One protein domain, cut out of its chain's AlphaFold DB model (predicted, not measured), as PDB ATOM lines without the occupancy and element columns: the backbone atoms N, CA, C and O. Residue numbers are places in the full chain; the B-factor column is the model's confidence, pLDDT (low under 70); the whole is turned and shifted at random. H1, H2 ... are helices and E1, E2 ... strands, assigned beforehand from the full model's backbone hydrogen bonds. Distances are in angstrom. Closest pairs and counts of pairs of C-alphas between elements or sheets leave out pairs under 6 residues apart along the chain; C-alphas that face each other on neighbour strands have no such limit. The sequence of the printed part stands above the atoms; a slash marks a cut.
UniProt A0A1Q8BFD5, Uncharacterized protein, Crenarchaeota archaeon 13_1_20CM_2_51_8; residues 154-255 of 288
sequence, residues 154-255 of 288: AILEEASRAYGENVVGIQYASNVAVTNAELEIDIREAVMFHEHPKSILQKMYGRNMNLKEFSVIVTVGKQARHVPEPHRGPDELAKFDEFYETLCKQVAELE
ATOM      1  N   ALA A 154     -22.225 -40.719 -44.665       92.62
ATOM      2  CA  ALA A 154     -21.323 -40.858 -43.519       92.62
ATOM      3  C   ALA A 154     -20.480 -39.592 -43.277       92.62
ATOM      4  O   ALA A 154     -20.317 -39.172 -42.135       92.62
ATOM      5  N   ILE A 155     -19.991 -38.953 -44.348       94.31
ATOM      6  CA  ILE A 155     -19.267 -37.676 -44.265       94.31
ATOM      7  C   ILE A 155     -20.136 -36.601 -43.620       94.31
ATOM      8  O   ILE A 155     -19.687 -35.941 -42.690       94.31
ATOM      9  N   LEU A 156     -21.361 -36.412 -44.113       93.44
ATOM     10  CA  LEU A 156     -22.248 -35.355 -43.629       93.44
ATOM     11  C   LEU A 156     -22.712 -35.608 -42.193       93.44
ATOM     12  O   LEU A 156     -22.795 -34.668 -41.404       93.44
ATOM     13  N   GLU A 157     -22.978 -36.865 -41.839       93.31
ATOM     14  CA  GLU A 157     -23.356 -37.253 -40.481       93.31
ATOM     15  C   GLU A 157     -22.219 -36.983 -39.484       93.31
ATOM     16  O   GLU A 157     -22.432 -36.327 -38.464       93.31
ATOM     17  N   GLU A 158     -21.001 -37.434 -39.794       93.81
ATOM     18  CA  GLU A 158     -19.842 -37.242 -38.921       93.81
ATOM     19  C   GLU A 158     -19.411 -35.770 -38.871       93.81
ATOM     20  O   GLU A 158     -19.090 -35.259 -37.800       93.81
ATOM     21  N   ALA A 159     -19.485 -35.044 -39.992       92.81
ATOM     22  CA  ALA A 159     -19.215 -33.610 -40.016       92.81
ATOM     23  C   ALA A 159     -20.243 -32.845 -39.169       92.81
ATOM     24  O   ALA A 159     -19.871 -31.983 -38.377       92.81
ATOM     25  N   SER A 160     -21.528 -33.197 -39.254       92.94
ATOM     26  CA  SER A 160     -22.556 -32.571 -38.416       92.94
ATOM     27  C   SER A 160     -22.302 -32.805 -36.925       92.94
ATOM     28  O   SER A 160     -22.466 -31.890 -36.117       92.94
ATOM     29  N   ARG A 161     -21.825 -34.001 -36.548       92.56
ATOM     30  CA  ARG A 161     -21.421 -34.305 -35.165       92.56
ATOM     31  C   ARG A 161     -20.186 -33.514 -34.731       92.56
ATOM     32  O   ARG A 161     -20.207 -32.922 -33.655       92.56
ATOM     33  N   ALA A 162     -19.143 -33.459 -35.558       91.44
ATOM     34  CA  ALA A 162     -17.895 -32.765 -35.237       91.44
ATOM     35  C   ALA A 162     -18.063 -31.239 -35.134       91.44
ATOM     36  O   ALA A 162     -17.446 -30.587 -34.289       91.44
ATOM     37  N   TYR A 163     -18.902 -30.648 -35.988       88.31
ATOM     38  CA  TYR A 163     -19.119 -29.201 -36.027       88.31
ATOM     39  C   TYR A 163     -20.313 -28.733 -35.187       88.31
ATOM     40  O   TYR A 163     -20.401 -27.546 -34.901       88.31
ATOM     41  N   GLY A 164     -21.180 -29.643 -34.727       89.88
ATOM     42  CA  GLY A 164     -22.352 -29.300 -33.916       89.88
ATOM     43  C   GLY A 164     -23.440 -28.549 -34.693       89.88
ATOM     44  O   GLY A 164     -24.319 -27.939 -34.088       89.88
ATOM     45  N   GLU A 165     -23.389 -28.591 -36.025       89.06
ATOM     46  CA  GLU A 165     -24.317 -27.917 -36.935       89.06
ATOM     47  C   GLU A 165     -24.858 -28.897 -37.985       89.06
ATOM     48  O   GLU A 165     -24.317 -29.978 -38.186       89.06
ATOM     49  N   ASN A 166     -25.934 -28.523 -38.682       90.94
ATOM     50  CA  ASN A 166     -26.467 -29.307 -39.797       90.94
ATOM     51  C   ASN A 166     -25.602 -29.115 -41.056       90.94
ATOM     52  O   ASN A 166     -25.891 -28.254 -41.897       90.94
ATOM     53  N   VAL A 167     -24.526 -29.893 -41.164       90.88
ATOM     54  CA  VAL A 167     -23.574 -29.818 -42.274       90.88
ATOM     55  C   VAL A 167     -24.154 -30.517 -43.501       90.88
ATOM     56  O   VAL A 167     -24.478 -31.701 -43.476       90.88
ATOM     57  N   VAL A 168     -24.252 -29.779 -44.607       91.38
ATOM     58  CA  VAL A 168     -24.722 -30.283 -45.910       91.38
ATOM     59  C   VAL A 168     -23.601 -30.412 -46.941       91.38
ATOM     60  O   VAL A 168     -23.818 -30.934 -48.031       91.38
ATOM     61  N   GLY A 169     -22.402 -29.934 -46.609       90.88
ATOM     62  CA  GLY A 169     -21.221 -30.038 -47.453       90.88
ATOM     63  C   GLY A 169     -19.958 -29.753 -46.660       90.88
ATOM     64  O   GLY A 169     -19.961 -28.920 -45.757       90.88
ATOM     65  N   ILE A 170     -18.881 -30.447 -46.998       92.38
ATOM     66  CA  ILE A 170     -17.558 -30.204 -46.435       92.38
ATOM     67  C   ILE A 170     -16.515 -30.406 -47.528       92.38
ATOM     68  O   ILE A 170     -16.521 -31.414 -48.239       92.38
ATOM     69  N   GLN A 171     -15.640 -29.424 -47.687       92.75
ATOM     70  CA  GLN A 171     -14.564 -29.434 -48.669       92.75
ATOM     71  C   GLN A 171     -13.265 -29.012 -47.998       92.75
ATOM     72  O   GLN A 171     -13.262 -28.293 -46.998       92.75
ATOM     73  N   TYR A 172     -12.154 -29.449 -48.575       92.62
ATOM     74  CA  TYR A 172     -10.832 -29.006 -48.164       92.62
ATOM     75  C   TYR A 172     -10.268 -28.102 -49.253       92.62
ATOM     76  O   TYR A 172     -10.348 -28.441 -50.432       92.62
ATOM     77  N   ALA A 173      -9.706 -26.963 -48.879       91.62
ATOM     78  CA  ALA A 173      -9.284 -25.953 -49.833       91.62
ATOM     79  C   ALA A 173      -7.869 -25.446 -49.557       91.62
ATOM     80  O   ALA A 173      -7.320 -25.581 -48.457       91.62
ATOM     81  N   SER A 174      -7.249 -24.889 -50.595       90.88
ATOM     82  CA  SER A 174      -5.990 -24.169 -50.470       90.88
ATOM     83  C   SER A 174      -5.887 -23.006 -51.442       90.88
ATOM     84  O   SER A 174      -6.315 -23.107 -52.587       90.88
ATOM     85  N   ASN A 175      -5.235 -21.929 -51.010       88.44
ATOM     86  CA  ASN A 175      -4.967 -20.775 -51.861       88.44
ATOM     87  C   ASN A 175      -3.626 -20.901 -52.588       88.44
ATOM     88  O   ASN A 175      -2.587 -21.204 -51.987       88.44
ATOM     89  N   VAL A 176      -3.641 -20.569 -53.879       86.06
ATOM     90  CA  VAL A 176      -2.432 -20.404 -54.694       86.06
ATOM     91  C   VAL A 176      -1.789 -19.052 -54.383       86.06
ATOM     92  O   VAL A 176      -2.389 -18.010 -54.622       86.06
ATOM     93  N   ALA A 177      -0.539 -19.044 -53.918       82.50
ATOM     94  CA  ALA A 177       0.149 -17.839 -53.442       82.50
ATOM     95  C   ALA A 177       0.259 -16.707 -54.478       82.50
ATOM     96  O   ALA A 177       0.353 -15.544 -54.103       82.50
ATOM     97  N   VAL A 178       0.307 -17.049 -55.772       80.31
ATOM     98  CA  VAL A 178       0.528 -16.083 -56.862       80.31
ATOM     99  C   VAL A 178      -0.776 -15.440 -57.326       80.31
ATOM    100  O   VAL A 178      -0.803 -14.252 -57.627       80.31
ATOM    101  N   THR A 179      -1.855 -16.219 -57.405       81.62
ATOM    102  CA  THR A 179      -3.133 -15.783 -57.992       81.62
ATOM    103  C   THR A 179      -4.229 -15.568 -56.956       81.62
ATOM    104  O   THR A 179      -5.273 -15.026 -57.300       81.62
ATOM    105  N   ASN A 180      -4.022 -16.016 -55.714       79.38
ATOM    106  CA  ASN A 180      -5.056 -16.169 -54.688       79.38
ATOM    107  C   ASN A 180      -6.274 -16.979 -55.165       79.38
ATOM    108  O   ASN A 180      -7.354 -16.854 -54.595       79.38
ATOM    109  N   ALA A 181      -6.111 -17.807 -56.201       84.69
ATOM    110  CA  ALA A 181      -7.153 -18.733 -56.616       84.69
ATOM    111  C   ALA A 181      -7.316 -19.816 -55.543       84.69
ATOM    112  O   ALA A 181      -6.318 -20.398 -55.100       84.69
ATOM    113  N   GLU A 182      -8.560 -20.073 -55.144       85.12
ATOM    114  CA  GLU A 182      -8.916 -21.138 -54.210       85.12
ATOM    115  C   GLU A 182      -9.046 -22.459 -54.977       85.12
ATOM    116  O   GLU A 182      -9.735 -22.555 -55.996       85.12
ATOM    117  N   LEU A 183      -8.309 -23.467 -54.521       87.88
ATOM    118  CA  LEU A 183      -8.331 -24.823 -55.048       87.88
ATOM    119  C   LEU A 183      -9.034 -25.709 -54.038       87.88
ATOM    120  O   LEU A 183      -8.475 -26.020 -52.986       87.88
ATOM    121  N   GLU A 184     -10.239 -26.128 -54.380       88.88
ATOM    122  CA  GLU A 184     -11.055 -27.001 -53.549       88.88
ATOM    123  C   GLU A 184     -10.892 -28.458 -53.975       88.88
ATOM    124  O   GLU A 184     -10.728 -28.781 -55.157       88.88
ATOM    125  N   ILE A 185     -10.971 -29.358 -53.002       88.69
ATOM    126  CA  ILE A 185     -11.115 -30.784 -53.235       88.69
ATOM    127  C   ILE A 185     -12.250 -31.337 -52.380       88.69
ATOM    128  O   ILE A 185     -12.392 -31.043 -51.189       88.69
ATOM    129  N   ASP A 186     -13.054 -32.173 -53.020       87.12
ATOM    130  CA  ASP A 186     -14.047 -32.992 -52.355       87.12
ATOM    131  C   ASP A 186     -13.361 -34.115 -51.565       87.12
ATOM    132  O   ASP A 186     -12.513 -34.843 -52.088       87.12
ATOM    133  N   ILE A 187     -13.723 -34.273 -50.293       90.88
ATOM    134  CA  ILE A 187     -13.042 -35.220 -49.406       90.88
ATOM    135  C   ILE A 187     -13.524 -36.673 -49.565       90.88
ATOM    136  O   ILE A 187     -12.945 -37.563 -48.951       90.88
ATOM    137  N   ARG A 188     -14.548 -36.957 -50.386       89.44
ATOM    138  CA  ARG A 188     -15.100 -38.315 -50.577       89.44
ATOM    139  C   ARG A 188     -14.040 -39.326 -50.994       89.44
ATOM    140  O   ARG A 188     -13.899 -40.375 -50.365       89.44
ATOM    141  N   GLU A 189     -13.288 -39.005 -52.041       85.19
ATOM    142  CA  GLU A 189     -12.231 -39.881 -52.555       85.19
ATOM    143  C   GLU A 189     -11.075 -39.988 -51.553       85.19
ATOM    144  O   GLU A 189     -10.566 -41.080 -51.304       85.19
ATOM    145  N   ALA A 190     -10.712 -38.872 -50.917       89.88
ATOM    146  CA  ALA A 190      -9.676 -38.807 -49.891       89.88
ATOM    147  C   ALA A 190      -9.954 -39.798 -48.746       89.88
ATOM    148  O   ALA A 190      -9.150 -40.696 -48.476       89.88
ATOM    149  N   VAL A 191     -11.149 -39.709 -48.154       90.88
ATOM    150  CA  VAL A 191     -11.611 -40.573 -47.057       90.88
ATOM    151  C   VAL A 191     -11.589 -42.041 -47.480       90.88
ATOM    152  O   VAL A 191     -11.114 -42.929 -46.766       90.88
ATOM    153  N   MET A 192     -12.054 -42.315 -48.693       86.38
ATOM    154  CA  MET A 192     -12.137 -43.668 -49.215       86.38
ATOM    155  C   MET A 192     -10.821 -44.345 -49.515       86.38
ATOM    156  O   MET A 192     -10.783 -45.576 -49.518       86.38
ATOM    157  N   PHE A 193      -9.756 -43.596 -49.749       86.06
ATOM    158  CA  PHE A 193      -8.422 -44.151 -49.965       86.06
ATOM    159  C   PHE A 193      -7.479 -43.853 -48.806       86.06
ATOM    160  O   PHE A 193      -6.306 -44.210 -48.874       86.06
ATOM    161  N   HIS A 194      -8.022 -43.308 -47.710       89.12
ATOM    162  CA  HIS A 194      -7.273 -42.931 -46.516       89.12
ATOM    163  C   HIS A 194      -6.089 -42.018 -46.878       89.12
ATOM    164  O   HIS A 194      -4.980 -42.160 -46.370       89.12
ATOM    165  N   GLU A 195      -6.315 -41.089 -47.808       90.25
ATOM    166  CA  GLU A 195      -5.296 -40.181 -48.323       90.25
ATOM    167  C   GLU A 195      -5.689 -38.748 -47.989       90.25
ATOM    168  O   GLU A 195      -6.667 -38.240 -48.517       90.25
ATOM    169  N   HIS A 196      -4.935 -38.089 -47.108       92.44
ATOM    170  CA  HIS A 196      -5.317 -36.772 -46.603       92.44
ATOM    171  C   HIS A 196      -5.499 -35.730 -47.735       92.44
ATOM    172  O   HIS A 196      -4.589 -35.592 -48.566       92.44
ATOM    173  N   PRO A 197      -6.579 -34.919 -47.748       91.88
ATOM    174  CA  PRO A 197      -6.853 -33.931 -48.802       91.88
ATOM    175  C   PRO A 197      -5.693 -32.968 -49.077       91.88
ATOM    176  O   PRO A 197      -5.344 -32.706 -50.228       91.88
ATOM    177  N   LYS A 198      -5.011 -32.517 -48.016       91.38
ATOM    178  CA  LYS A 198      -3.770 -31.727 -48.106       91.38
ATOM    179  C   LYS A 198      -2.698 -32.402 -48.967       91.38
ATOM    180  O   LYS A 198      -2.088 -31.742 -49.804       91.38
ATOM    181  N   SER A 199      -2.476 -33.705 -48.775       90.56
ATOM    182  CA  SER A 199      -1.486 -34.469 -49.543       90.56
ATOM    183  C   SER A 199      -1.883 -34.549 -51.015       90.56
ATOM    184  O   SER A 199      -1.033 -34.384 -51.889       90.56
ATOM    185  N   ILE A 200      -3.176 -34.724 -51.300       89.50
ATOM    186  CA  ILE A 200      -3.694 -34.786 -52.670       89.50
ATOM    187  C   ILE A 200      -3.495 -33.439 -53.377       89.50
ATOM    188  O   ILE A 200      -2.909 -33.403 -54.461       89.50
ATOM    189  N   LEU A 201      -3.885 -32.322 -52.750       88.38
ATOM    190  CA  LEU A 201      -3.665 -30.975 -53.297       88.38
ATOM    191  C   LEU A 201      -2.177 -30.697 -53.548       88.38
ATOM    192  O   LEU A 201      -1.807 -30.190 -54.607       88.38
ATOM    193  N   GLN A 202      -1.302 -31.087 -52.620       88.25
ATOM    194  CA  GLN A 202       0.146 -30.948 -52.789       88.25
ATOM    195  C   GLN A 202       0.693 -31.804 -53.940       88.25
ATOM    196  O   GLN A 202       1.565 -31.345 -54.675       88.25
ATOM    197  N   LYS A 203       0.187 -33.024 -54.141       86.44
ATOM    198  CA  LYS A 203       0.595 -33.883 -55.265       86.44
ATOM    199  C   LYS A 203       0.118 -33.339 -56.611       86.44
ATOM    200  O   LYS A 203       0.882 -33.382 -57.571       86.44
ATOM    201  N   MET A 204      -1.115 -32.834 -56.678       83.44
ATOM    202  CA  MET A 204      -1.704 -32.313 -57.917       83.44
ATOM    203  C   MET A 204      -1.114 -30.957 -58.314       83.44
ATOM    204  O   MET A 204      -0.802 -30.747 -59.485       83.44
ATOM    205  N   TYR A 205      -0.918 -30.058 -57.347       82.75
ATOM    206  CA  TYR A 205      -0.586 -28.659 -57.620       82.75
ATOM    207  C   TYR A 205       0.766 -28.221 -57.060       82.75
ATOM    208  O   TYR A 205       1.400 -27.349 -57.644       82.75
ATOM    209  N   GLY A 206       1.270 -28.845 -55.994       70.62
ATOM    210  CA  GLY A 206       2.433 -28.364 -55.234       70.62
ATOM    211  C   GLY A 206       3.764 -28.305 -55.995       70.62
ATOM    212  O   GLY A 206       4.683 -27.626 -55.549       70.62
ATOM    213  N   ARG A 207       3.895 -28.972 -57.152       71.75
ATOM    214  CA  ARG A 207       5.080 -28.829 -58.025       71.75
ATOM    215  C   ARG A 207       5.053 -27.569 -58.889       71.75
ATOM    216  O   ARG A 207       6.110 -27.053 -59.229       71.75
ATOM    217  N   ASN A 208       3.859 -27.105 -59.251       73.69
ATOM    218  CA  ASN A 208       3.657 -26.034 -60.230       73.69
ATOM    219  C   ASN A 208       3.039 -24.776 -59.599       73.69
ATOM    220  O   ASN A 208       3.062 -23.707 -60.201       73.69
ATOM    221  N   MET A 209       2.473 -24.907 -58.400       76.56
ATOM    222  CA  MET A 209       1.761 -23.867 -57.675       76.56
ATOM    223  C   MET A 209       2.251 -23.842 -56.229       76.56
ATOM    224  O   MET A 209       2.300 -24.869 -55.554       76.56
ATOM    225  N   ASN A 210       2.612 -22.654 -55.751       82.06
ATOM    226  CA  ASN A 210       2.996 -22.453 -54.361       82.06
ATOM    227  C   ASN A 210       1.723 -22.345 -53.507       82.06
ATOM    228  O   ASN A 210       1.030 -21.331 -53.570       82.06
ATOM    229  N   LEU A 211       1.379 -23.403 -52.773       83.44
ATOM    230  CA  LEU A 211       0.212 -23.447 -51.885       83.44
ATOM    231  C   LEU A 211       0.575 -22.801 -50.543       83.44
ATOM    232  O   LEU A 211       1.560 -23.203 -49.926       83.44
ATOM    233  N   LYS A 212      -0.194 -21.803 -50.092       78.12
ATOM    234  CA  LYS A 212       0.187 -20.973 -48.929       78.12
ATOM    235  C   LYS A 212      -0.686 -21.196 -47.699       78.12
ATOM    236  O   LYS A 212      -0.172 -21.306 -46.591       78.12
ATOM    237  N   GLU A 213      -1.995 -21.259 -47.899       85.44
ATOM    238  CA  GLU A 213      -2.986 -21.357 -46.826       85.44
ATOM    239  C   GLU A 213      -3.927 -22.513 -47.123       85.44
ATOM    240  O   GLU A 213      -4.300 -22.719 -48.276       85.44
ATOM    241  N   PHE A 214      -4.265 -23.272 -46.084       89.56
ATOM    242  CA  PHE A 214      -5.240 -24.351 -46.143       89.56
ATOM    243  C   PHE A 214      -6.449 -23.977 -45.296       89.56
ATOM    244  O   PHE A 214      -6.306 -23.347 -44.244       89.56
ATOM    245  N   SER A 215      -7.621 -24.374 -45.763       91.25
ATOM    246  CA  SER A 215      -8.903 -24.101 -45.129       91.25
ATOM    247  C   SER A 215      -9.830 -25.295 -45.286       91.25
ATOM    248  O   SER A 215      -9.656 -26.137 -46.169       91.25
ATOM    249  N   VAL A 216     -10.834 -25.347 -44.423       91.00
ATOM    250  CA  VAL A 216     -11.953 -26.277 -44.543       91.00
ATOM    251  C   VAL A 216     -13.192 -25.445 -44.789       91.00
ATOM    252  O   VAL A 216     -13.474 -24.518 -44.038       91.00
ATOM    253  N   ILE A 217     -13.915 -25.741 -45.858       90.38
ATOM    254  CA  ILE A 217     -15.153 -25.043 -46.191       90.38
ATOM    255  C   ILE A 217     -16.289 -25.933 -45.713       90.38
ATOM    256  O   ILE A 217     -16.505 -27.017 -46.259       90.38
ATOM    257  N   VAL A 218     -17.000 -25.489 -44.679       89.56
ATOM    258  CA  VAL A 218     -18.169 -26.188 -44.145       89.56
ATOM    259  C   VAL A 218     -19.407 -25.464 -44.644       89.56
ATOM    260  O   VAL A 218     -19.563 -24.265 -44.457       89.56
ATOM    261  N   THR A 219     -20.295 -26.183 -45.320       89.88
ATOM    262  CA  THR A 219     -21.564 -25.631 -45.791       89.88
ATOM    263  C   THR A 219     -22.673 -26.072 -44.856       89.88
ATOM    264  O   THR A 219     -22.965 -27.265 -44.753       89.88
ATOM    265  N   VAL A 220     -23.323 -25.112 -44.201       88.00
ATOM    266  CA  VAL A 220     -24.402 -25.389 -43.246       88.00
ATOM    267  C   VAL A 220     -25.763 -25.139 -43.892       88.00
ATOM    268  O   VAL A 220     -25.980 -24.137 -44.577       88.00
ATOM    269  N   GLY A 221     -26.703 -26.062 -43.683       82.00
ATOM    270  CA  GLY A 221     -28.090 -25.903 -44.112       82.00
ATOM    271  C   GLY A 221     -28.905 -25.124 -43.082       82.00
ATOM    272  O   GLY A 221     -29.400 -25.723 -42.125       82.00
ATOM    273  N   LYS A 222     -29.098 -23.812 -43.288       74.88
ATOM    274  CA  LYS A 222     -29.970 -22.957 -42.457       74.88
ATOM    275  C   LYS A 222     -31.165 -22.477 -43.292       74.88
ATOM    276  O   LYS A 222     -30.987 -21.740 -44.252       74.88
ATOM    277  N   GLN A 223     -32.381 -22.914 -42.932       52.88
ATOM    278  CA  GLN A 223     -33.677 -22.363 -43.388       52.88
ATOM    279  C   GLN A 223     -33.705 -21.898 -44.869       52.88
ATOM    280  O   GLN A 223     -33.898 -20.721 -45.158       52.88
ATOM    281  N   ALA A 224     -33.501 -22.835 -45.804       55.25
ATOM    282  CA  ALA A 224     -33.499 -22.639 -47.266       55.25
ATOM    283  C   ALA A 224     -32.279 -21.928 -47.897       55.25
ATOM    284  O   ALA A 224     -32.292 -21.665 -49.101       55.25
ATOM    285  N   ARG A 225     -31.203 -21.663 -47.143       54.59
ATOM    286  CA  ARG A 225     -29.917 -21.200 -47.690       54.59
ATOM    287  C   ARG A 225     -28.765 -22.102 -47.256       54.59
ATOM    288  O   ARG A 225     -28.715 -22.585 -46.126       54.59
ATOM    289  N   HIS A 226     -27.835 -22.300 -48.181       72.62
ATOM    290  CA  HIS A 226     -26.554 -22.951 -47.944       72.62
ATOM    291  C   HIS A 226     -25.506 -21.857 -47.777       72.62
ATOM    292  O   HIS A 226     -25.305 -21.062 -48.696       72.62
ATOM    293  N   VAL A 227     -24.902 -21.773 -46.593       72.00
ATOM    294  CA  VAL A 227     -23.868 -20.774 -46.298       72.00
ATOM    295  C   VAL A 227     -22.531 -21.505 -46.204       72.00
ATOM    296  O   VAL A 227     -22.384 -22.329 -45.300       72.00
ATOM    297  N   PRO A 228     -21.595 -21.274 -47.141       77.19
ATOM    298  CA  PRO A 228     -20.234 -21.762 -47.003       77.19
ATOM    299  C   PRO A 228     -19.502 -20.910 -45.962       77.19
ATOM    300  O   PRO A 228     -19.393 -19.690 -46.102       77.19
ATOM    301  N   GLU A 229     -19.007 -21.556 -44.918       81.44
ATOM    302  CA  GLU A 229     -18.248 -20.945 -43.835       81.44
ATOM    303  C   GLU A 229     -16.800 -21.460 -43.928       81.44
ATOM    304  O   GLU A 229     -16.551 -22.657 -43.747       81.44
ATOM    305  N   PRO A 230     -15.824 -20.610 -44.307       78.25
ATOM    306  CA  PRO A 230     -14.429 -21.022 -44.373       78.25
ATOM    307  C   PRO A 230     -13.819 -21.041 -42.968       78.25
ATOM    308  O   PRO A 230     -13.608 -19.999 -42.348       78.25
ATOM    309  N   HIS A 231     -13.455 -22.227 -42.503       80.94
ATOM    310  CA  HIS A 231     -12.717 -22.455 -41.270       80.94
ATOM    311  C   HIS A 231     -11.214 -22.409 -41.560       80.94
ATOM    312  O   HIS A 231     -10.691 -23.154 -42.397       80.94
ATOM    313  N   ARG A 232     -10.514 -21.478 -40.903       82.25
ATOM    314  CA  ARG A 232      -9.086 -21.198 -41.111       82.25
ATOM    315  C   ARG A 232      -8.345 -21.186 -39.782       82.25
ATOM    316  O   ARG A 232      -8.900 -20.803 -38.760       82.25
ATOM    317  N   GLY A 233      -7.056 -21.502 -39.843       81.31
ATOM    318  CA  GLY A 233      -6.169 -21.483 -38.683       81.31
ATOM    319  C   GLY A 233      -5.858 -22.882 -38.146       81.31
ATOM    320  O   GLY A 233      -6.475 -23.862 -38.558       81.31
ATOM    321  N   PRO A 234      -4.851 -22.989 -37.267       83.31
ATOM    322  CA  PRO A 234      -4.330 -24.274 -36.809       83.31
ATOM    323  C   PRO A 234      -5.360 -25.093 -36.024       83.31
ATOM    324  O   PRO A 234      -5.425 -26.301 -36.228       83.31
ATOM    325  N   ASP A 235      -6.187 -24.455 -35.193       87.94
ATOM    326  CA  ASP A 235      -7.166 -25.154 -34.349       87.94
ATOM    327  C   ASP A 235      -8.291 -25.786 -35.182       87.94
ATOM    328  O   ASP A 235      -8.668 -26.935 -34.966       87.94
ATOM    329  N   GLU A 236      -8.776 -25.070 -36.197       88.75
ATOM    330  CA  GLU A 236      -9.795 -25.575 -37.124       88.75
ATOM    331  C   GLU A 236      -9.266 -26.709 -38.010       88.75
ATOM    332  O   GLU A 236      -9.977 -27.678 -38.280       88.75
ATOM    333  N   LEU A 237      -8.002 -26.622 -38.441       90.56
ATOM    334  CA  LEU A 237      -7.352 -27.700 -39.186       90.56
ATOM    335  C   LEU A 237      -7.120 -28.929 -38.302       90.56
ATOM    336  O   LEU A 237      -7.377 -30.039 -38.747       90.56
ATOM    337  N   ALA A 238      -6.714 -28.746 -37.043       91.81
ATOM    338  CA  ALA A 238      -6.571 -29.850 -36.097       91.81
ATOM    339  C   ALA A 238      -7.918 -30.540 -35.821       91.81
ATOM    340  O   ALA A 238      -7.993 -31.769 -35.805       91.81
ATOM    341  N   LYS A 239      -8.995 -29.757 -35.674       92.62
ATOM    342  CA  LYS A 239     -10.363 -30.276 -35.549       92.62
ATOM    343  C   LYS A 239     -10.776 -31.089 -36.777       92.62
ATOM    344  O   LYS A 239     -11.364 -32.161 -36.635       92.62
ATOM    345  N   PHE A 240     -10.459 -30.604 -37.978       93.44
ATOM    346  CA  PHE A 240     -10.691 -31.352 -39.211       93.44
ATOM    347  C   PHE A 240      -9.877 -32.643 -39.265       93.44
ATOM    348  O   PHE A 240     -10.433 -33.668 -39.638       93.44
ATOM    349  N   ASP A 241      -8.602 -32.622 -38.878       94.00
ATOM    350  CA  ASP A 241      -7.746 -33.809 -38.892       94.00
ATOM    351  C   ASP A 241      -8.306 -34.904 -37.956       94.00
ATOM    352  O   ASP A 241      -8.380 -36.072 -38.339       94.00
ATOM    353  N   GLU A 242      -8.788 -34.538 -36.761       93.81
ATOM    354  CA  GLU A 242      -9.443 -35.468 -35.824       93.81
ATOM    355  C   GLU A 242     -10.749 -36.053 -36.390       93.81
ATOM    356  O   GLU A 242     -10.978 -37.272 -36.351       93.81
ATOM    357  N   PHE A 243     -11.591 -35.188 -36.964       93.81
ATOM    358  CA  PHE A 243     -12.795 -35.586 -37.695       93.81
ATOM    359  C   PHE A 243     -12.453 -36.562 -38.831       93.81
ATOM    360  O   PHE A 243     -13.072 -37.621 -38.964       93.81
ATOM    361  N   TYR A 244     -11.443 -36.228 -39.631       94.69
ATOM    362  CA  TYR A 244     -11.044 -36.961 -40.822       94.69
ATOM    363  C   TYR A 244     -10.524 -38.357 -40.475       94.69
ATOM    364  O   TYR A 244     -10.909 -39.334 -41.117       94.69
ATOM    365  N   GLU A 245      -9.701 -38.474 -39.434       94.06
ATOM    366  CA  GLU A 245      -9.202 -39.754 -38.926       94.06
ATOM    367  C   GLU A 245     -10.337 -40.657 -38.421       94.06
ATOM    368  O   GLU A 245     -10.378 -41.857 -38.715       94.06
ATOM    369  N   THR A 246     -11.295 -40.085 -37.690       93.19
ATOM    370  CA  THR A 246     -12.469 -40.817 -37.191       93.19
ATOM    371  C   THR A 246     -13.333 -41.319 -38.345       93.19
ATOM    372  O   THR A 246     -13.678 -42.502 -38.409       93.19
ATOM    373  N   LEU A 247     -13.609 -40.441 -39.305       94.50
ATOM    374  CA  LEU A 247     -14.375 -40.761 -40.498       94.50
ATOM    375  C   LEU A 247     -13.675 -41.822 -41.363       94.50
ATOM    376  O   LEU A 247     -14.324 -42.764 -41.818       94.50
ATOM    377  N   CYS A 248     -12.357 -41.725 -41.562       93.31
ATOM    378  CA  CYS A 248     -11.587 -42.716 -42.319       93.31
ATOM    379  C   CYS A 248     -11.694 -44.112 -41.702       93.31
ATOM    380  O   CYS A 248     -11.850 -45.088 -42.441       93.31
ATOM    381  N   LYS A 249     -11.658 -44.224 -40.368       91.44
ATOM    382  CA  LYS A 249     -11.861 -45.499 -39.663       91.44
ATOM    383  C   LYS A 249     -13.260 -46.056 -39.909       91.44
ATOM    384  O   LYS A 249     -13.388 -47.209 -40.307       91.44
ATOM    385  N   GLN A 250     -14.301 -45.239 -39.746       90.44
ATOM    386  CA  GLN A 250     -15.683 -45.674 -39.973       90.44
ATOM    387  C   GLN A 250     -15.925 -46.108 -41.425       90.44
ATOM    388  O   GLN A 250     -16.485 -47.174 -41.677       90.44
ATOM    389  N   VAL A 251     -15.462 -45.313 -42.392       91.12
ATOM    390  CA  VAL A 251     -15.622 -45.610 -43.821       91.12
ATOM    391  C   VAL A 251     -14.806 -46.837 -44.226       91.12
ATOM    392  O   VAL A 251     -15.280 -47.638 -45.031       91.12
ATOM    393  N   ALA A 252     -13.616 -47.047 -43.657       88.44
ATOM    394  CA  ALA A 252     -12.818 -48.245 -43.918       88.44
ATOM    395  C   ALA A 252     -13.514 -49.543 -43.475       88.44
ATOM    396  O   ALA A 252     -13.278 -50.588 -44.086       88.44
ATOM    397  N   GLU A 253     -14.385 -49.481 -42.464       89.75
ATOM    398  CA  GLU A 253     -15.148 -50.639 -41.991       89.75
ATOM    399  C   GLU A 253     -16.368 -50.977 -42.856       89.75
ATOM    400  O   GLU A 253     -16.876 -52.098 -42.783       89.75
ATOM    401  N   LEU A 254     -16.808 -50.072 -43.734       89.12
ATOM    402  CA  LEU A 254     -17.915 -50.342 -44.648       89.12
ATOM    403  C   LEU A 254     -17.544 -51.456 -45.640       89.12
ATOM    404  O   LEU A 254     -16.615 -51.324 -46.440       89.12
ATOM    405  N   GLU A 255     -18.340 -52.526 -45.667       88.56
ATOM    406  CA  GLU A 255     -18.145 -53.667 -46.577       88.56
ATOM    407  C   GLU A 255     -18.057 -53.254 -48.055       88.56
ATOM    408  O   GLU A 255     -17.245 -53.779 -48.816       88.56
TER     409      GLU A 255
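Overview. This is residues 154 to 255 of the 288 residues of an uncharacterized protein of Crenarchaeota archaeon 13_1_20CM_2_51_8 (UniProt A0A1Q8BFD5). A strongly twisted wall of four antiparallel strands has H1, H3 and H4 over one face, while no named helix covers the other. The long helix H4 crosses the sheet with its first residues and runs on past it, with H1 packed along it at a slant and short H2 packed on its later part. The printed part has 102 residues, with four named helices and four named strands in the chain order H1 E1 E2 H2 H3 E3 E4 H4; the sheet's order is E2 E1 E3 E4. The class is mixed, helices and strands, and the whole is compact and rounded, with a radius of gyration of the C-alphas of 13.8 A and spans of 36 by 35 by 23 A.

Arrangement. In the sheet, the inner strands E1, residues 167 to 176, and E3, residues 211 to 222, are antiparallel at 160 degrees, with N 171 and O 217 2.9 A apart, within hydrogen-bond range. Edge strand E2, residues 182 to 186, forms a hairpin with E1; N 183 and O 174 are within hydrogen-bond range at 2.8 A. Edge strand E4, residues 225 to 232, forms a hairpin with E3; N 229 and O 218 are within hydrogen-bond range at 2.8 A. H3, residues 197 to 205, and H4, residues 234 to 253, are on the same face, making two layers, helices on one face of a sheet. H3 has a height over the sheet of 8.2 A. H4 runs across the strands, at 70 degrees to E3 on the local plane. H1, residues 154 to 163, is on that face too, over E1 at a height over the sheet of 7.9 A. H1 touches H4, closest at the C-alphas of Ala 162 and Phe 243, 6.3 A; they run opposite ways at a shallow tilt of 32 degrees, only just short of steep. H2, residues 187 to 193, only grazes the sheet with residues 187 to 188. H4 touches H2 with residues 244 to 252 alone, closest at the C-alphas of Val 191 and Cys 248, 5.2 A. E2, H2 H3 and E3 form a split strand-helix-strand unit, two same-way strands with helices between them in the chain and E1 between them in the sheet; its crossover is right-handed. H3 and H4 are apart. In H1, H2, H3 and H4 every O i to N i+4 pair is within hydrogen-bond range.

Along the chain. E3 is 31.6 A long, E1 26.3 A, E4 21.8 A and E2 13.0 A. H4 is 29.0 A long, H1 14.0 A, H3 12.0 A and H2 10.1 A. H1 begins at C-alpha 154, (-21.323, -40.858, -43.519), and H4 ends at C-alpha 253, (-15.148, -50.639, -41.991).

Size, cuts and confidence. The C-alphas farthest apart, those of Val 178 and Glu 255, are 43.2 A apart. The printed part has no cut, and its seven links between named elements are tight. Mean pLDDT of the printed part is 86.6; residues 223 to 225 are under 70.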